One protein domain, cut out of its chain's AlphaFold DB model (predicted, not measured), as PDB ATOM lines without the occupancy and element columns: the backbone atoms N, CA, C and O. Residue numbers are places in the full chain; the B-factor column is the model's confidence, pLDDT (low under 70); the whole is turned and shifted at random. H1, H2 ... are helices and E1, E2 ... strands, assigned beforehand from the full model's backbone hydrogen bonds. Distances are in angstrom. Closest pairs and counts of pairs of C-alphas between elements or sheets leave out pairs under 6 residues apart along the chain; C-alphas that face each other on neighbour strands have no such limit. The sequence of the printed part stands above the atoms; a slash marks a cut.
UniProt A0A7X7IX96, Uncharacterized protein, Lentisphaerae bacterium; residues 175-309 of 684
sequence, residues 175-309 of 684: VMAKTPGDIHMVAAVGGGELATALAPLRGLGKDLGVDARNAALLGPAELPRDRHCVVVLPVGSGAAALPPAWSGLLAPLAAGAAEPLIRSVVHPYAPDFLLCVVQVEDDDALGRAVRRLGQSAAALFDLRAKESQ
ATOM      1  N   VAL A 175     106.983  83.566 196.236       83.31
ATOM      2  CA  VAL A 175     107.541  83.748 194.892       83.31
ATOM      3  C   VAL A 175     109.062  83.610 194.930       83.31
ATOM      4  O   VAL A 175     109.617  82.879 194.114       83.31
ATOM      5  N   MET A 176     109.735  84.212 195.920       89.06
ATOM      6  CA  MET A 176     111.191  84.077 196.089       89.06
ATOM      7  C   MET A 176     111.616  82.613 196.264       89.06
ATOM      8  O   MET A 176     112.570  82.169 195.637       89.06
ATOM      9  N   ALA A 177     110.898  81.826 197.074       88.81
ATOM     10  CA  ALA A 177     111.196  80.410 197.297       88.81
ATOM     11  C   ALA A 177     111.024  79.551 196.032       88.81
ATOM     12  O   ALA A 177     111.643  78.493 195.926       88.81
ATOM     13  N   LYS A 178     110.193  79.997 195.082       82.56
ATOM     14  CA  LYS A 178     109.836  79.259 193.866       82.56
ATOM     15  C   LYS A 178     110.488  79.760 192.589       82.56
ATOM     16  O   LYS A 178     110.272  79.138 191.560       82.56
ATOM     17  N   THR A 179     111.252  80.839 192.626       85.44
ATOM     18  CA  THR A 179     111.968  81.379 191.461       85.44
ATOM     19  C   THR A 179     113.473  81.192 191.645       85.44
ATOM     20  O   THR A 179     113.909  81.069 192.787       85.44
ATOM     21  N   PRO A 180     114.286  81.081 190.583       87.56
ATOM     22  CA  PRO A 180     115.737  80.967 190.726       87.56
ATOM     23  C   PRO A 180     116.353  82.167 191.458       87.56
ATOM     24  O   PRO A 180     115.883  83.289 191.310       87.56
ATOM     25  N   GLY A 181     117.439  81.930 192.197       89.88
ATOM     26  CA  GLY A 181     118.175  82.974 192.915       89.88
ATOM     27  C   GLY A 181     118.101  82.846 194.430       89.88
ATOM     28  O   GLY A 181     117.101  82.421 195.006       89.88
ATOM     29  N   ASP A 182     119.182  83.230 195.089       93.88
ATOM     30  CA  ASP A 182     119.263  83.245 196.546       93.88
ATOM     31  C   ASP A 182     118.650  84.515 197.145       93.88
ATOM     32  O   ASP A 182     118.209  85.407 196.420       93.88
ATOM     33  N   ILE A 183     118.644  84.624 198.477       95.44
ATOM     34  CA  ILE A 183     118.082  85.776 199.186       95.44
ATOM     35  C   ILE A 183     119.197  86.560 199.880       95.44
ATOM     36  O   ILE A 183     119.936  86.043 200.721       95.44
ATOM     37  N   HIS A 184     119.290  87.841 199.544       95.69
ATOM     38  CA  HIS A 184     120.164  88.810 200.180       95.69
ATOM     39  C   HIS A 184     119.358  89.734 201.096       95.69
ATOM     40  O   HIS A 184     118.412  90.389 200.666       95.69
ATOM     41  N   MET A 185     119.715  89.791 202.373       95.06
ATOM     42  CA  MET A 185     119.056  90.636 203.363       95.06
ATOM     43  C   MET A 185     119.918  91.856 203.663       95.06
ATOM     44  O   MET A 185     121.069  91.689 204.055       95.06
ATOM     45  N   VAL A 186     119.359  93.060 203.550       93.38
ATOM     46  CA  VAL A 186     120.015  94.309 203.962       93.38
ATOM     47  C   VAL A 186     119.303  94.838 205.198       93.38
ATOM     48  O   VAL A 186     118.160  95.293 205.116       93.38
ATOM     49  N   ALA A 187     119.960  94.751 206.352       89.44
ATOM     50  CA  ALA A 187     119.381  95.148 207.630       89.44
ATOM     51  C   ALA A 187     120.474  95.540 208.633       89.44
ATOM     52  O   ALA A 187     121.173  94.682 209.173       89.44
ATOM     53  N   ALA A 188     120.581  96.839 208.934       84.38
ATOM     54  CA  ALA A 188     121.501  97.345 209.959       84.38
ATOM     55  C   ALA A 188     121.105  96.951 211.390       84.38
ATOM     56  O   ALA A 188     121.969  96.847 212.259       84.38
ATOM     57  N   VAL A 189     119.814  96.715 211.634       82.31
ATOM     58  CA  VAL A 189     119.262  96.266 212.919       82.31
ATOM     59  C   VAL A 189     118.406  95.027 212.670       82.31
ATOM     60  O   VAL A 189     117.707  94.947 211.662       82.31
ATOM     61  N   GLY A 190     118.501  94.027 213.552       81.81
ATOM     62  CA  GLY A 190     117.709  92.792 213.468       81.81
ATOM     63  C   GLY A 190     118.075  91.839 212.321       81.81
ATOM     64  O   GLY A 190     117.402  90.828 212.144       81.81
ATOM     65  N   GLY A 191     119.146  92.091 211.554       84.94
ATOM     66  CA  GLY A 191     119.536  91.238 210.419       84.94
ATOM     67  C   GLY A 191     119.826  89.778 210.799       84.94
ATOM     68  O   GLY A 191     119.425  88.861 210.085       84.94
ATOM     69  N   GLY A 192     120.459  89.542 211.954       87.94
ATOM     70  CA  GLY A 192     120.694  88.187 212.471       87.94
ATOM     71  C   GLY A 192     119.410  87.469 212.908       87.94
ATOM     72  O   GLY A 192     119.247  86.274 212.651       87.94
ATOM     73  N   GLU A 193     118.471  88.196 213.515       91.94
ATOM     74  CA  GLU A 193     117.157  87.666 213.904       91.94
ATOM     75  C   GLU A 193     116.320  87.326 212.672       91.94
ATOM     76  O   GLU A 193     115.754  86.237 212.595       91.94
ATOM     77  N   LEU A 194     116.316  88.209 211.669       90.19
ATOM     78  CA  LEU A 194     115.657  87.975 210.390       90.19
ATOM     79  C   LEU A 194     116.238  86.744 209.683       90.19
ATOM     80  O   LEU A 194     115.489  85.862 209.272       90.19
ATOM     81  N   ALA A 195     117.564  86.621 209.604       93.50
ATOM     82  CA  ALA A 195     118.215  85.456 209.002       93.50
ATOM     83  C   ALA A 195     117.921  84.147 209.753       93.50
ATOM     84  O   ALA A 195     117.841  83.082 209.137       93.50
ATOM     85  N   THR A 196     117.751  84.220 211.076       95.38
ATOM     86  CA  THR A 196     117.336  83.081 211.905       95.38
ATOM     87  C   THR A 196     115.879  82.715 211.634       95.38
ATOM     88  O   THR A 196     115.576  81.548 211.399       95.38
ATOM     89  N   ALA A 197     114.985  83.703 211.589       91.94
ATOM     90  CA  ALA A 197     113.569  83.505 211.296       91.94
ATOM     91  C   ALA A 197     113.337  82.935 209.887       91.94
ATOM     92  O   ALA A 197     112.459  82.097 209.695       91.94
ATOM     93  N   LEU A 198     114.154  83.343 208.910       94.44
ATOM     94  CA  LEU A 198     114.087  82.876 207.524       94.44
ATOM     95  C   LEU A 198     114.878  81.589 207.257       94.44
ATOM     96  O   LEU A 198     114.812  81.060 206.148       94.44
ATOM     97  N   ALA A 199     115.576  81.035 208.254       95.38
ATOM     98  CA  ALA A 199     116.361  79.809 208.113       95.38
ATOM     99  C   ALA A 199     115.619  78.616 207.466       95.38
ATOM    100  O   ALA A 199     116.289  77.884 206.731       95.38
ATOM    101  N   PRO A 200     114.290  78.414 207.648       94.19
ATOM    102  CA  PRO A 200     113.557  77.353 206.950       94.19
ATOM    103  C   PRO A 200     113.685  77.391 205.419       94.19
ATOM    104  O   PRO A 200     113.649  76.342 204.779       94.19
ATOM    105  N   LEU A 201     113.915  78.567 204.818       93.06
ATOM    106  CA  LEU A 201     114.098  78.704 203.366       93.06
ATOM    107  C   LEU A 201     115.358  77.992 202.851       93.06
ATOM    108  O   LEU A 201     115.390  77.600 201.687       93.06
ATOM    109  N   ARG A 202     116.358  77.733 203.708       92.31
ATOM    110  CA  ARG A 202     117.521  76.905 203.339       92.31
ATOM    111  C   ARG A 202     117.117  75.485 202.965       92.31
ATOM    112  O   ARG A 202     117.653  74.924 202.017       92.31
ATOM    113  N   GLY A 203     116.114  74.932 203.651       88.44
ATOM    114  CA  GLY A 203     115.527  73.644 203.283       88.44
ATOM    115  C   GLY A 203     114.868  73.662 201.901       88.44
ATOM    116  O   GLY A 203     114.798  72.640 201.234       88.44
ATOM    117  N   LEU A 204     114.444  74.832 201.423       89.25
ATOM    118  CA  LEU A 204     113.884  75.014 200.083       89.25
ATOM    119  C   LEU A 204     114.962  75.290 199.020       89.25
ATOM    120  O   LEU A 204     114.624  75.634 197.890       89.25
ATOM    121  N   GLY A 205     116.244  75.136 199.371       88.44
ATOM    122  CA  GLY A 205     117.374  75.341 198.468       88.44
ATOM    123  C   GLY A 205     117.792  76.801 198.298       88.44
ATOM    124  O   GLY A 205     118.365  77.132 197.267       88.44
ATOM    125  N   LYS A 206     117.481  77.679 199.265       91.62
ATOM    126  CA  LYS A 206     117.897  79.091 199.249       91.62
ATOM    127  C   LYS A 206     119.085  79.350 200.154       91.62
ATOM    128  O   LYS A 206     118.994  79.098 201.357       91.62
ATOM    129  N   ASP A 207     120.123  79.988 199.629       93.50
ATOM    130  CA  ASP A 207     121.138  80.585 200.487       93.50
ATOM    131  C   ASP A 207     120.701  81.963 200.981       93.50
ATOM    132  O   ASP A 207     120.059  82.751 200.284       93.50
ATOM    133  N   LEU A 208     121.058  82.245 202.233       94.81
ATOM    134  CA  LEU A 208     120.678  83.460 202.943       94.81
ATOM    135  C   LEU A 208     121.935  84.274 203.251       94.81
ATOM    136  O   LEU A 208     122.712  83.902 204.133       94.81
ATOM    137  N   GLY A 209     122.133  85.373 202.525       93.06
ATOM    138  CA  GLY A 209     123.194  86.347 202.790       93.06
ATOM    139  C   GLY A 209     122.681  87.512 203.635       93.06
ATOM    140  O   GLY A 209     121.571  87.976 203.403       93.06
ATOM    141  N   VAL A 210     123.484  88.000 204.583       92.88
ATOM    142  CA  VAL A 210     123.155  89.175 205.410       92.88
ATOM    143  C   VAL A 210     124.182  90.275 205.178       92.88
ATOM    144  O   VAL A 210     125.383  90.039 205.282       92.88
ATOM    145  N   ASP A 211     123.689  91.474 204.913       92.00
ATOM    146  CA  ASP A 211     124.431  92.721 204.847       92.00
ATOM    147  C   ASP A 211     123.962  93.651 205.972       92.00
ATOM    148  O   ASP A 211     122.799  94.051 206.039       92.00
ATOM    149  N   ALA A 212     124.888  93.981 206.874       89.31
ATOM    150  CA  ALA A 212     124.631  94.797 208.057       89.31
ATOM    151  C   ALA A 212     124.664  96.314 207.779       89.31
ATOM    152  O   ALA A 212     124.605  97.119 208.710       89.31
ATOM    153  N   ARG A 213     124.803  96.742 206.519       87.75
ATOM    154  CA  ARG A 213     124.749  98.163 206.157       87.75
ATOM    155  C   ARG A 213     123.343  98.737 206.352       87.75
ATOM    156  O   ARG A 213     122.331  98.046 206.246       87.75
ATOM    157  N   ASN A 214     123.277 100.043 206.621       82.38
ATOM    158  CA  ASN A 214     122.008 100.754 206.731       82.38
ATOM    159  C   ASN A 214     121.421 100.985 205.337       82.38
ATOM    160  O   ASN A 214     121.991 101.721 204.535       82.38
ATOM    161  N   ALA A 215     120.260 100.389 205.075       79.50
ATOM    162  CA  ALA A 215     119.551 100.527 203.811       79.50
ATOM    163  C   ALA A 215     119.108 101.970 203.503       79.50
ATOM    164  O   ALA A 215     118.917 102.307 202.341       79.50
ATOM    165  N   ALA A 216     119.018 102.857 204.502       75.50
ATOM    166  CA  ALA A 216     118.803 104.286 204.267       75.50
ATOM    167  C   ALA A 216     119.991 104.972 203.564       75.50
ATOM    168  O   ALA A 216     119.822 106.036 202.971       75.50
ATOM    169  N   LEU A 217     121.179 104.365 203.628       80.12
ATOM    170  CA  LEU A 217     122.408 104.836 202.983       80.12
ATOM    171  C   LEU A 217     122.702 104.108 201.665       80.12
ATOM    172  O   LEU A 217     123.711 104.408 201.036       80.12
ATOM    173  N   LEU A 218     121.851 103.156 201.270       83.62
ATOM    174  CA  LEU A 218     121.997 102.362 200.054       83.62
ATOM    175  C   LEU A 218     120.803 102.611 199.137       83.62
ATOM    176  O   LEU A 218     119.652 102.592 199.572       83.62
ATOM    177  N   GLY A 219     121.063 102.828 197.854       84.25
ATOM    178  CA  GLY A 219     120.013 102.871 196.844       84.25
ATOM    179  C   GLY A 219     119.667 101.481 196.295       84.25
ATOM    180  O   GLY A 219     120.512 100.585 196.314       84.25
ATOM    181  N   PRO A 220     118.480 101.296 195.682       86.69
ATOM    182  CA  PRO A 220     118.141 100.045 194.995       86.69
ATOM    183  C   PRO A 220     119.133  99.657 193.879       86.69
ATOM    184  O   PRO A 220     119.227  98.491 193.513       86.69
ATOM    185  N   ALA A 221     119.893 100.619 193.340       89.69
ATOM    186  CA  ALA A 221     120.919 100.391 192.317       89.69
ATOM    187  C   ALA A 221     122.165  99.646 192.828       89.69
ATOM    188  O   ALA A 221     122.902  99.074 192.020       89.69
ATOM    189  N   GLU A 222     122.399  99.687 194.143       92.19
ATOM    190  CA  GLU A 222     123.549  99.086 194.829       92.19
ATOM    191  C   GLU A 222     123.256  97.675 195.356       92.19
ATOM    192  O   GLU A 222     124.152  97.009 195.874       92.19
ATOM    193  N   LEU A 223     122.006  97.220 195.237       92.75
ATOM    194  CA  LEU A 223     121.607  95.871 195.609       92.75
ATOM    195  C   LEU A 223     122.136  94.838 194.596       92.75
ATOM    196  O   LEU A 223     122.302  95.163 193.411       92.75
ATOM    197  N   PRO A 224     122.393  93.590 195.033       92.88
ATOM    198  CA  PRO A 224     122.753  92.500 194.131       92.88
ATOM    199  C   PRO A 224     121.715  92.305 193.022       92.88
ATOM    200  O   PRO A 224     120.514  92.413 193.253       92.88
ATOM    201  N   ARG A 225     122.188  92.002 191.810       93.88
ATOM    202  CA  ARG A 225     121.344  91.862 190.605       93.88
ATOM    203  C   ARG A 225     121.122  90.414 190.178       93.88
ATOM    204  O   ARG A 225     120.534  90.166 189.137       93.88
ATOM    205  N   ASP A 226     121.632  89.482 190.963       91.75
ATOM    206  CA  ASP A 226     121.618  88.037 190.753       91.75
ATOM    207  C   ASP A 226     120.841  87.306 191.865       91.75
ATOM    208  O   ASP A 226     120.921  86.083 191.990       91.75
ATOM    209  N   ARG A 227     120.131  88.053 192.726       93.69
ATOM    210  CA  ARG A 227     119.492  87.549 193.950       93.69
ATOM    211  C   ARG A 227     118.208  88.308 194.260       93.69
ATOM    212  O   ARG A 227     118.092  89.500 193.979       93.69
ATOM    213  N   HIS A 228     117.281  87.644 194.943       95.12
ATOM    214  CA  HIS A 228     116.184  88.332 195.616       95.12
ATOM    215  C   HIS A 228     116.726  89.146 196.789       95.12
ATOM    216  O   HIS A 228     117.699  88.753 197.434       95.12
ATOM    217  N   CYS A 229     116.071  90.258 197.104       95.19
ATOM    218  CA  CYS A 229     116.485  91.147 198.180       95.19
ATOM    219  C   CYS A 229     115.375  91.317 199.221       95.19
ATOM    220  O   CYS A 229     114.216  91.509 198.862       95.19
ATOM    221  N   VAL A 230     115.728  91.290 200.507       94.00
ATOM    222  CA  VAL A 230     114.859  91.693 201.625       94.00
ATOM    223  C   VAL A 230     115.533  92.853 202.347       94.00
ATOM    224  O   VAL A 230     116.607  92.693 202.917       94.00
ATOM    225  N   VAL A 231     114.928  94.032 202.315       92.62
ATOM    226  CA  VAL A 231     115.531  95.269 202.813       92.62
ATOM    227  C   VAL A 231     114.722  95.801 203.983       92.62
ATOM    228  O   VAL A 231     113.526  96.037 203.845       92.62
ATOM    229  N   VAL A 232     115.370  96.020 205.125       91.38
ATOM    230  CA  VAL A 232     114.752  96.643 206.301       91.38
ATOM    231  C   VAL A 232     115.090  98.132 206.316       91.38
ATOM    232  O   VAL A 232     116.254  98.510 206.447       91.38
ATOM    233  N   LEU A 233     114.067  98.977 206.186       88.00
ATOM    234  CA  LEU A 233     114.160 100.434 206.229       88.00
ATOM    235  C   LEU A 233     113.617 100.956 207.571       88.00
ATOM    236  O   LEU A 233     112.394 101.024 207.739       88.00
ATOM    237  N   PRO A 234     114.488 101.351 208.518       78.94
ATOM    238  CA  PRO A 234     114.051 102.083 209.697       78.94
ATOM    239  C   PRO A 234     113.659 103.503 209.281       78.94
ATOM    240  O   PRO A 234     114.472 104.237 208.719       78.94
ATOM    241  N   VAL A 235     112.409 103.880 209.533       69.62
ATOM    242  CA  VAL A 235     111.898 105.222 209.219       69.62
ATOM    243  C   VAL A 235     112.163 106.181 210.393       69.62
ATOM    244  O   VAL A 235     112.425 107.360 210.176       69.62
ATOM    245  N   GLY A 236     112.273 105.646 211.617       64.62
ATOM    246  CA  GLY A 236     112.546 106.398 212.842       64.62
ATOM    247  C   GLY A 236     111.296 107.113 213.352       64.62
ATOM    248  O   GLY A 236     110.507 107.623 212.560       64.62
ATOM    249  N   SER A 237     111.128 107.178 214.676       54.09
ATOM    250  CA  SER A 237     109.922 107.717 215.316       54.09
ATOM    251  C   SER A 237     109.571 109.123 214.799       54.09
ATOM    252  O   SER A 237     110.232 110.104 215.156       54.09
ATOM    253  N   GLY A 238     108.534 109.230 213.970       54.97
ATOM    254  CA  GLY A 238     107.983 110.483 213.461       54.97
ATOM    255  C   GLY A 238     108.494 110.955 212.096       54.97
ATOM    256  O   GLY A 238     108.097 112.042 211.669       54.97
ATOM    257  N   ALA A 239     109.333 110.194 211.383       58.31
ATOM    258  CA  ALA A 239     109.727 110.576 210.027       58.31
ATOM    259  C   ALA A 239     108.695 110.072 209.001       58.31
ATOM    260  O   ALA A 239     108.485 108.883 208.828       58.31
ATOM    261  N   ALA A 240     108.048 110.980 208.271       60.66
ATOM    262  CA  ALA A 240     107.128 110.618 207.183       60.66
ATOM    263  C   ALA A 240     107.830 110.507 205.812       60.66
ATOM    264  O   ALA A 240     107.168 110.406 204.779       60.66
ATOM    265  N   ALA A 241     109.164 110.592 205.773       69.25
ATOM    266  CA  ALA A 241     109.934 110.691 204.538       69.25
ATOM    267  C   ALA A 241     110.835 109.470 204.342       69.25
ATOM    268  O   ALA A 241     111.635 109.118 205.205       69.25
ATOM    269  N   LEU A 242     110.723 108.849 203.169       78.44
ATOM    270  CA  LEU A 242     111.664 107.831 202.718       78.44
ATOM    271  C   LEU A 242     113.028 108.455 202.396       78.44
ATOM    272  O   LEU A 242     113.083 109.615 201.975       78.44
ATOM    273  N   PRO A 243     114.127 107.685 202.494       82.38
ATOM    274  CA  PRO A 243     115.402 108.130 201.957       82.38
ATOM    275  C   PRO A 243     115.258 108.455 200.454       82.38
ATOM    276  O   PRO A 243     114.540 107.738 199.749       82.38
ATOM    277  N   PRO A 244     115.942 109.490 199.923       82.88
ATOM    278  CA  PRO A 244     115.736 109.966 198.547       82.88
ATOM    279  C   PRO A 244     115.893 108.892 197.461       82.88
ATOM    280  O   PRO A 244     115.214 108.935 196.440       82.88
ATOM    281  N   ALA A 245     116.756 107.897 197.683       82.88
ATOM    282  CA  ALA A 245     116.958 106.796 196.742       82.88
ATOM    283  C   ALA A 245     115.741 105.852 196.613       82.88
ATOM    284  O   ALA A 245     115.664 105.080 195.660       82.88
ATOM    285  N   TRP A 246     114.794 105.915 197.555       84.56
ATOM    286  CA  TRP A 246     113.627 105.032 197.654       84.56
ATOM    287  C   TRP A 246     112.295 105.747 197.384       84.56
ATOM    288  O   TRP A 246     111.298 105.091 197.087       84.56
ATOM    289  N   SER A 247     112.264 107.083 197.446       79.94
ATOM    290  CA  SER A 247     111.030 107.882 197.366       79.94
ATOM    291  C   SER A 247     110.318 107.829 196.009       79.94
ATOM    292  O   SER A 247     109.134 108.135 195.937       79.94
ATOM    293  N   GLY A 248     111.018 107.458 194.932       79.75
ATOM    294  CA  GLY A 248     110.422 107.239 193.607       79.75
ATOM    295  C   GLY A 248     109.871 105.826 193.385       79.75
ATOM    296  O   GLY A 248     109.232 105.582 192.368       79.75
ATOM    297  N   LEU A 249     110.134 104.898 194.312       78.44
ATOM    298  CA  LEU A 249     109.764 103.482 194.201       78.44
ATOM    299  C   LEU A 249     108.669 103.082 195.197       78.44
ATOM    300  O   LEU A 249     107.878 102.188 194.914       78.44
ATOM    301  N   LEU A 250     108.633 103.713 196.372       81.75
ATOM    302  CA  LEU A 250     107.777 103.316 197.487       81.75
ATOM    303  C   LEU A 250     107.016 104.518 198.051       81.75
ATOM    304  O   LEU A 250     107.520 105.639 198.054       81.75
ATOM    305  N   ALA A 251     105.836 104.267 198.618       80.19
ATOM    306  CA  ALA A 251     105.177 105.234 199.493       80.19
ATOM    307  C   ALA A 251     105.733 105.129 200.932       80.19
ATOM    308  O   ALA A 251     106.021 104.015 201.386       80.19
ATOM    309  N   PRO A 252     105.883 106.242 201.670       80.00
ATOM    310  CA  PRO A 252     106.374 106.211 203.046       80.00
ATOM    311  C   PRO A 252     105.414 105.476 203.990       80.00
ATOM    312  O   PRO A 252     104.214 105.377 203.730       80.00
ATOM    313  N   LEU A 253     105.963 104.964 205.094       78.88
ATOM    314  CA  LEU A 253     105.173 104.461 206.214       78.88
ATOM    315  C   LEU A 253     104.439 105.642 206.866       78.88
ATOM    316  O   LEU A 253     104.987 106.743 206.950       78.88
ATOM    317  N   ALA A 254     103.201 105.429 207.313       77.38
ATOM    318  CA  ALA A 254     102.477 106.450 208.063       77.38
ATOM    319  C   ALA A 254     103.197 106.736 209.393       77.38
ATOM    320  O   ALA A 254     103.572 105.807 210.105       77.38
ATOM    321  N   ALA A 255     103.380 108.013 209.735       78.69
ATOM    322  CA  ALA A 255     104.057 108.403 210.971       78.69
ATOM    323  C   ALA A 255     103.329 107.841 212.206       78.69
ATOM    324  O   ALA A 255     102.103 107.935 212.298       78.69
ATOM    325  N   GLY A 256     104.081 107.274 213.157       76.62
ATOM    326  CA  GLY A 256     103.513 106.640 214.350       76.62
ATOM    327  C   GLY A 256     102.786 105.315 214.088       76.62
ATOM    328  O   GLY A 256     102.014 104.868 214.938       76.62
ATOM    329  N   ALA A 257     102.992 104.684 212.927       71.81
ATOM    330  CA  ALA A 257     102.416 103.377 212.637       71.81
ATOM    331  C   ALA A 257     102.984 102.301 213.573       71.81
ATOM    332  O   ALA A 257     104.182 102.029 213.583       71.81
ATOM    333  N   ALA A 258     102.095 101.632 214.309       77.00
ATOM    334  CA  ALA A 258     102.470 100.479 215.121       77.00
ATOM    335  C   ALA A 258     102.785  99.245 214.254       77.00
ATOM    336  O   ALA A 258     103.620  98.421 214.614       77.00
ATOM    337  N   GLU A 259     102.132  99.070 213.108       77.25
ATOM    338  CA  GLU A 259     102.338  97.882 212.277       77.25
ATOM    339  C   GLU A 259     103.433  98.098 211.222       77.25
ATOM    340  O   GLU A 259     103.446  99.142 210.562       77.25
ATOM    341  N   PRO A 260     104.340  97.120 211.024       80.00
ATOM    342  CA  PRO A 260     105.317  97.189 209.952       80.00
ATOM    343  C   PRO A 260     104.622  97.092 208.594       80.00
ATOM    344  O   PRO A 260     103.649  96.352 208.428       80.00
ATOM    345  N   LEU A 261     105.183  97.769 207.600       78.56
ATOM    346  CA  LEU A 261     104.726  97.689 206.217       78.56
ATOM    347  C   LEU A 261     105.698  96.824 205.413       78.56
ATOM    348  O   LEU A 261     106.870  97.168 205.270       78.56
ATOM    349  N   ILE A 262     105.209  95.695 204.900       79.38
ATOM    350  CA  ILE A 262     105.982  94.743 204.094       79.38
ATOM    351  C   ILE A 262     105.455  94.818 202.664       79.38
ATOM    352  O   ILE A 262     104.288  94.523 202.418       79.38
ATOM    353  N   ARG A 263     106.307  95.208 201.717       76.38
ATOM    354  CA  ARG A 263     105.944  95.349 200.301       76.38
ATOM    355  C   ARG A 263     106.871  94.546 199.418       76.38
ATOM    356  O   ARG A 263     108.057  94.442 199.703       76.38
ATOM    357  N   SER A 264     106.329  94.034 198.323       80.06
ATOM    358  CA  SER A 264     107.094  93.325 197.300       80.06
ATOM    359  C   SER A 264     107.005  94.097 195.998       80.06
ATOM    360  O   SER A 264     105.914  94.485 195.591       80.06
ATOM    361  N   VAL A 265     108.139  94.308 195.343       79.75
ATOM    362  CA  VAL A 265     108.209  94.870 193.993       79.75
ATOM    363  C   VAL A 265     109.167  94.037 193.149       79.75
ATOM    364  O   VAL A 265     110.037  93.337 193.676       79.75
ATOM    365  N   VAL A 266     109.024  94.119 191.829       84.81
ATOM    366  CA  VAL A 266     110.051  93.619 190.908       84.81
ATOM    367  C   VAL A 266     111.321  94.434 191.126       84.81
ATOM    368  O   VAL A 266     111.264  95.657 191.273       84.81
ATOM    369  N   HIS A 267     112.473  93.771 191.182       88.44
ATOM    370  CA  HIS A 267     113.729  94.458 191.430       88.44
ATOM    371  C   HIS A 267     114.056  95.406 190.253       88.44
ATOM    372  O   HIS A 267     114.243  94.947 189.122       88.44
ATOM    373  N   PRO A 268     114.170  96.730 190.481       88.31
ATOM    374  CA  PRO A 268     114.184  97.731 189.407       88.31
ATOM    375  C   PRO A 268     115.410  97.655 188.488       88.31
ATOM    376  O   PRO A 268     115.380  98.164 187.372       88.31
ATOM    377  N   TYR A 269     116.485  97.014 188.951       91.88
ATOM    378  CA  TYR A 269     117.722  96.810 188.188       91.88
ATOM    379  C   TYR A 269     117.987  95.340 187.830       91.88
ATOM    380  O   TYR A 269     119.068  95.028 187.333       91.88
ATOM    381  N   ALA A 270     117.047  94.439 188.136       91.75
ATOM    382  CA  ALA A 270     117.188  92.999 187.924       91.75
ATOM    383  C   ALA A 270     115.796  92.331 187.847       91.75
ATOM    384  O   ALA A 270     115.357  91.724 188.819       91.75
ATOM    385  N   PRO A 271     115.066  92.480 186.729       88.25
ATOM    386  CA  PRO A 271     113.631  92.180 186.651       88.25
ATOM    387  C   PRO A 271     113.255  90.711 186.899       88.25
ATOM    388  O   PRO A 271     112.098  90.430 187.194       88.25
ATOM    389  N   ASP A 272     114.222  89.795 186.835       87.44
ATOM    390  CA  ASP A 272     114.033  88.376 187.159       87.44
ATOM    391  C   ASP A 272     113.987  88.103 188.675       87.44
ATOM    392  O   ASP A 272     113.650  86.999 189.103       87.44
ATOM    393  N   PHE A 273     114.305  89.102 189.507       90.44
ATOM    394  CA  PHE A 273     114.346  88.985 190.960       90.44
ATOM    395  C   PHE A 273     113.344  89.917 191.643       90.44
ATOM    396  O   PHE A 273     112.870  90.916 191.100       90.44
ATOM    397  N   LEU A 274     113.043  89.590 192.898       89.88
ATOM    398  CA  LEU A 274     112.104  90.337 193.730       89.88
ATOM    399  C   LEU A 274     112.838  91.131 194.797       89.88
ATOM    400  O   LEU A 274     113.811  90.658 195.385       89.88
ATOM    401  N   LEU A 275     112.299  92.305 195.091       89.62
ATOM    402  CA  LEU A 275     112.704  93.169 196.181       89.62
ATOM    403  C   LEU A 275     111.552  93.265 197.188       89.62
ATOM    404  O   LEU A 275     110.507  93.848 196.908       89.62
ATOM    405  N   CYS A 276     111.751  92.676 198.360       90.38
ATOM    406  CA  CYS A 276     110.892  92.835 199.524       90.38
ATOM    407  C   CYS A 276     111.438  93.968 200.392       90.38
ATOM    408  O   CYS A 276     112.611  93.954 200.760       90.38
ATOM    409  N   VAL A 277     110.602  94.940 200.736       88.50
ATOM    410  CA  VAL A 277     110.971  96.072 201.584       88.50
ATOM    411  C   VAL A 277     110.101  96.074 202.830       88.50
ATOM    412  O   VAL A 277     108.875  96.036 202.744       88.50
ATOM    413  N   VAL A 278     110.754  96.117 203.986       88.19
ATOM    414  CA  VAL A 278     110.154  96.127 205.318       88.19
ATOM    415  C   VAL A 278     110.395  97.503 205.929       88.19
ATOM    416  O   VAL A 278     111.515  97.816 206.324       88.19
ATOM    417  N   GLN A 279     109.360  98.335 205.996       87.12
ATOM    418  CA  GLN A 279     109.415  99.645 206.644       87.12
ATOM    419  C   GLN A 279     108.946  99.516 208.096       87.12
ATOM    420  O   GLN A 279     107.869  98.968 208.351       87.12
ATOM    421  N   VAL A 280     109.751 100.017 209.035       86.06
ATOM    422  CA  VAL A 280     109.490  99.939 210.482       86.06
ATOM    423  C   VAL A 280     109.701 101.289 211.158       86.06
ATOM    424  O   VAL A 280     110.643 102.012 210.828       86.06
ATOM    425  N   GLU A 281     108.827 101.615 212.109       84.81
ATOM    426  CA  GLU A 281     108.928 102.825 212.936       84.81
ATOM    427  C   GLU A 281     109.879 102.616 214.128       84.81
ATOM    428  O   GLU A 281     110.688 103.489 214.444       84.81
ATOM    429  N   ASP A 282     109.800 101.438 214.758       85.94
ATOM    430  CA  ASP A 282     110.510 101.067 215.983       85.94
ATOM    431  C   ASP A 282     110.912  99.572 216.014       85.94
ATOM    432  O   ASP A 282     110.567  98.781 215.124       85.94
ATOM    433  N   ASP A 283     111.660  99.183 217.050       88.38
ATOM    434  CA  ASP A 283     112.142  97.808 217.248       88.38
ATOM    435  C   ASP A 283     110.994  96.806 217.484       88.38
ATOM    436  O   ASP A 283     111.084  95.639 217.090       88.38
ATOM    437  N   ASP A 284     109.874  97.246 218.062       87.62
ATOM    438  CA  ASP A 284     108.701  96.396 218.276       87.62
ATOM    439  C   ASP A 284     108.012  96.045 216.945       87.62
ATOM    440  O   ASP A 284     107.582  94.901 216.734       87.62
ATOM    441  N   ALA A 285     107.925  97.008 216.022       83.44
ATOM    442  CA  ALA A 285     107.427  96.818 214.665       83.44
ATOM    443  C   ALA A 285     108.360  95.899 213.868       83.44
ATOM    444  O   ALA A 285     107.881  95.009 213.156       83.44
ATOM    445  N   LEU A 286     109.676  96.033 214.049       88.12
ATOM    446  CA  LEU A 286     110.655  95.097 213.497       88.12
ATOM    447  C   LEU A 286     110.442  93.677 214.032       88.12
ATOM    448  O   LEU A 286     110.341  92.735 213.244       88.12
ATOM    449  N   GLY A 287     110.259  93.518 215.344       84.88
ATOM    450  CA  GLY A 287     109.936  92.229 215.954       84.88
ATOM    451  C   GLY A 287     108.645  91.612 215.396       84.88
ATOM    452  O   GLY A 287     108.586  90.404 215.153       84.88
ATOM    453  N   ARG A 288     107.607  92.423 215.129       81.88
ATOM    454  CA  ARG A 288     106.383  91.975 214.432       81.88
ATOM    455  C   ARG A 288     106.682  91.504 213.004       81.88
ATOM    456  O   ARG A 288     106.202  90.435 212.621       81.88
ATOM    457  N   ALA A 289     107.481  92.248 212.240       82.81
ATOM    458  CA  ALA A 289     107.833  91.900 210.862       82.81
ATOM    459  C   ALA A 289     108.624  90.587 210.784       82.81
ATOM    460  O   ALA A 289     108.264  89.697 210.012       82.81
ATOM    461  N   VAL A 290     109.646  90.432 211.633       88.31
ATOM    462  CA  VAL A 290     110.463  89.211 211.732       88.31
ATOM    463  C   VAL A 290     109.588  88.002 212.066       88.31
ATOM    464  O   VAL A 290     109.713  86.962 211.421       88.31
ATOM    465  N   ARG A 291     108.646  88.136 213.012       82.25
ATOM    466  CA  ARG A 291     107.696  87.057 213.334       82.25
ATOM    467  C   ARG A 291     106.808  86.683 212.146       82.25
ATOM    468  O   ARG A 291     106.680  85.494 211.869       82.25
ATOM    469  N   ARG A 292     106.222  87.660 211.440       80.25
ATOM    470  CA  ARG A 292     105.351  87.413 210.270       80.25
ATOM    471  C   ARG A 292     106.108  86.700 209.146       80.25
ATOM    472  O   ARG A 292     105.655  85.676 208.642       80.25
ATOM    473  N   LEU A 293     107.296  87.198 208.800       82.69
ATOM    474  CA  LEU A 293     108.145  86.598 207.770       82.69
ATOM    475  C   LEU A 293     108.642  85.201 208.176       82.69
ATOM    476  O   LEU A 293     108.619  84.285 207.358       82.69
ATOM    477  N   GLY A 294     109.017  85.006 209.443       85.31
ATOM    478  CA  GLY A 294     109.414  83.699 209.969       85.31
ATOM    479  C   GLY A 294     108.281  82.671 209.959       85.31
ATOM    480  O   GLY A 294     108.496  81.521 209.583       85.31
ATOM    481  N   GLN A 295     107.057  83.080 210.306       81.94
ATOM    482  CA  GLN A 295     105.867  82.225 210.216       81.94
ATOM    483  C   GLN A 295     105.584  81.801 208.771       81.94
ATOM    484  O   GLN A 295     105.311  80.625 208.528       81.94
ATOM    485  N   SER A 296     105.703  82.727 207.816       83.00
ATOM    486  CA  SER A 296     105.557  82.432 206.387       83.00
ATOM    487  C   SER A 296     106.641  81.462 205.892       83.00
ATOM    488  O   SER A 296     106.321  80.444 205.278       83.00
ATOM    489  N   ALA A 297     107.913  81.691 206.245       87.69
ATOM    490  CA  ALA A 297     109.026  80.802 205.896       87.69
ATOM    491  C   ALA A 297     108.852  79.379 206.459       87.69
ATOM    492  O   ALA A 297     109.046  78.398 205.738       87.69
ATOM    493  N   ALA A 298     108.462  79.257 207.730       87.31
ATOM    494  CA  ALA A 298     108.197  77.966 208.360       87.31
ATOM    495  C   ALA A 298     107.018  77.243 207.692       87.31
ATOM    496  O   ALA A 298     107.101  76.049 207.416       87.31
ATOM    497  N   ALA A 299     105.946  77.967 207.367       83.31
ATOM    498  CA  ALA A 299     104.789  77.382 206.707       83.31
ATOM    499  C   ALA A 299     105.087  76.917 205.267       83.31
ATOM    500  O   ALA A 299     104.594  75.868 204.853       83.31
ATOM    501  N   LEU A 300     105.932  77.643 204.523       86.62
ATOM    502  CA  LEU A 300     106.437  77.214 203.210       86.62
ATOM    503  C   LEU A 300     107.229  75.906 203.307       86.62
ATOM    504  O   LEU A 300     107.041  74.999 202.492       86.62
ATOM    505  N   PHE A 301     108.097  75.797 204.314       89.56
ATOM    506  CA  PHE A 301     108.854  74.579 204.579       89.56
ATOM    507  C   PHE A 301     107.936  73.405 204.945       89.56
ATOM    508  O   PHE A 301     108.053  72.331 204.353       89.56
ATOM    509  N   ASP A 302     106.980  73.615 205.856       86.38
ATOM    510  CA  ASP A 302     105.997  72.602 206.258       86.38
ATOM    511  C   ASP A 302     105.186  72.092 205.059       86.38
ATOM    512  O   ASP A 302     104.956  70.886 204.921       86.38
ATOM    513  N   LEU A 303     104.762  72.995 204.171       84.62
ATOM    514  CA  LEU A 303     104.057  72.627 202.946       84.62
ATOM    515  C   LEU A 303     104.944  71.762 202.045       84.62
ATOM    516  O   LEU A 303     104.509  70.698 201.601       84.62
ATOM    517  N   ARG A 304     106.200  72.171 201.823       88.00
ATOM    518  CA  ARG A 304     107.146  71.402 201.008       88.00
ATOM    519  C   ARG A 304     107.415  70.014 201.590       88.00
ATOM    520  O   ARG A 304     107.484  69.033 200.845       88.00
ATOM    521  N   ALA A 305     107.537  69.910 202.909       88.19
ATOM    522  CA  ALA A 305     107.712  68.636 203.596       88.19
ATOM    523  C   ALA A 305     106.506  67.711 203.370       88.19
ATOM    524  O   ALA A 305     106.680  66.530 203.073       88.19
ATOM    525  N   LYS A 306     105.282  68.248 203.430       86.25
ATOM    526  CA  LYS A 306     104.059  67.483 203.143       86.25
ATOM    527  C   LYS A 306     103.970  67.049 201.684       86.25
ATOM    528  O   LYS A 306     103.611  65.900 201.441       86.25
ATOM    529  N   GLU A 307     104.317  67.918 200.735       88.62
ATOM    530  CA  GLU A 307     104.378  67.560 199.311       88.62
ATOM    531  C   GLU A 307     105.400  66.450 199.043       88.62
ATOM    532  O   GLU A 307     105.108  65.505 198.317       88.62
ATOM    533  N   SER A 308     106.565  66.501 199.696       89.00
ATOM    534  CA  SER A 308     107.621  65.477 199.580       89.00
ATOM    535  C   SER A 308     107.170  64.089 200.059       89.00
ATOM    536  O   SER A 308     107.713  63.057 199.652       89.00
ATOM    537  N   GLN A 309     106.158  64.042 200.929       87.38
ATOM    538  CA  GLN A 309     105.548  62.802 201.411       87.38
ATOM    539  C   GLN A 309     104.467  62.266 200.475       87.38
ATOM    540  O   GLN A 309     104.076  61.108 200.619       87.38
TER     541      GLN A 309
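This is residues 175 to 309 of the 684 residues of an uncharacterized protein of Lentisphaerae bacterium (UniProt A0A7X7IX96). A twisted sheet of five strands has two helices, H2 and the long H4, over one of its faces, and H4 runs on past the sheet so that its residues 297 to 304 pack on the small helix H3. The last turns of H4 make one end of the long axis, and the long loop of residues 235 to 260 reaches the other. The printed part has 135 residues with four named helices and five named strands, in the order H1 E1 H2 H3 E2 E3 E4 E5 H4, a mixed class of helices and strands. The mixed sheet has the order E2 E1 E3 E5 E4, with E4 alone antiparallel to its neighbour. The whole is compact, with a radius of gyration of the C-alphas of 14.6 A, yet elongated, spanning 49 by 31 by 22 A.

The strands are E2, residues 208 to 211, E1, residues 182 to 186, E3, residues 227 to 234 and 22.1 A long, E5, residues 274 to 280 and 19.5 A long, and E4, residues 261 to 266 and 16.7 A long. H4, residues 283 to 308, is 37.1 A long, from C-alpha 283 at (112.142, 97.808, 217.248) to C-alpha 308 at (107.621, 65.477, 199.580). H2 is residues 191 to 197, H3 residues 199 to 204, and H1 residues 175 to 178, beginning at C-alpha 175 at (107.541, 83.748, 194.892).

E1 and E3 are parallel at 19 degrees, with N 184 and O 228 2.8 A apart. E2 and E1 are parallel at 25 degrees, with N 209 and O 183 2.9 A apart. E3 and E5 are parallel at 13 degrees, with N 231 and O 276 2.8 A apart. E4 and E5 form an antiparallel hairpin, with N 263 and O 277 2.9 A apart. E1, H2 H3 and E2 form a strand-helix-strand unit, two parallel neighbour strands with helices between, and its crossover is right-handed. H2 and H4 lie on the same face, giving two layers, a sheet with helices on one face. H2 has a height over the sheet of 9.0 A, and H4 11.9 A. H4 lies over E5 and E4 and runs along the strands, at 19 degrees to E5 on the local plane. H4 touches H2 with residues 290 to 297 alone, the closest C-alphas being Ala 197 and Gly 294, 4.4 A, at a steep tilt of 38 degrees, the same way. H4 touches H3 at a shallow tilt of 28 degrees, the same way, the closest C-alphas being Pro 200 and Ala 298, 5.6 A. H1 only grazes the sheet with residues 175 to 177. Every O i to N i+4 pair is within hydrogen-bond range in H2 and H4, H3 has 0 of 2 but 3 of 3 O i to N i+3 pairs, and H1 is too short for such a pair.

The two C-alphas farthest apart are those of Gly 238 and Gln 309, 49.2 A. The printed part has no cut. The links E2 to E3, 15 residues, and E3 to E4, 26 residues, are long. The mean pLDDT of the printed part is 85.4, and residues 235 to 241 are under 70.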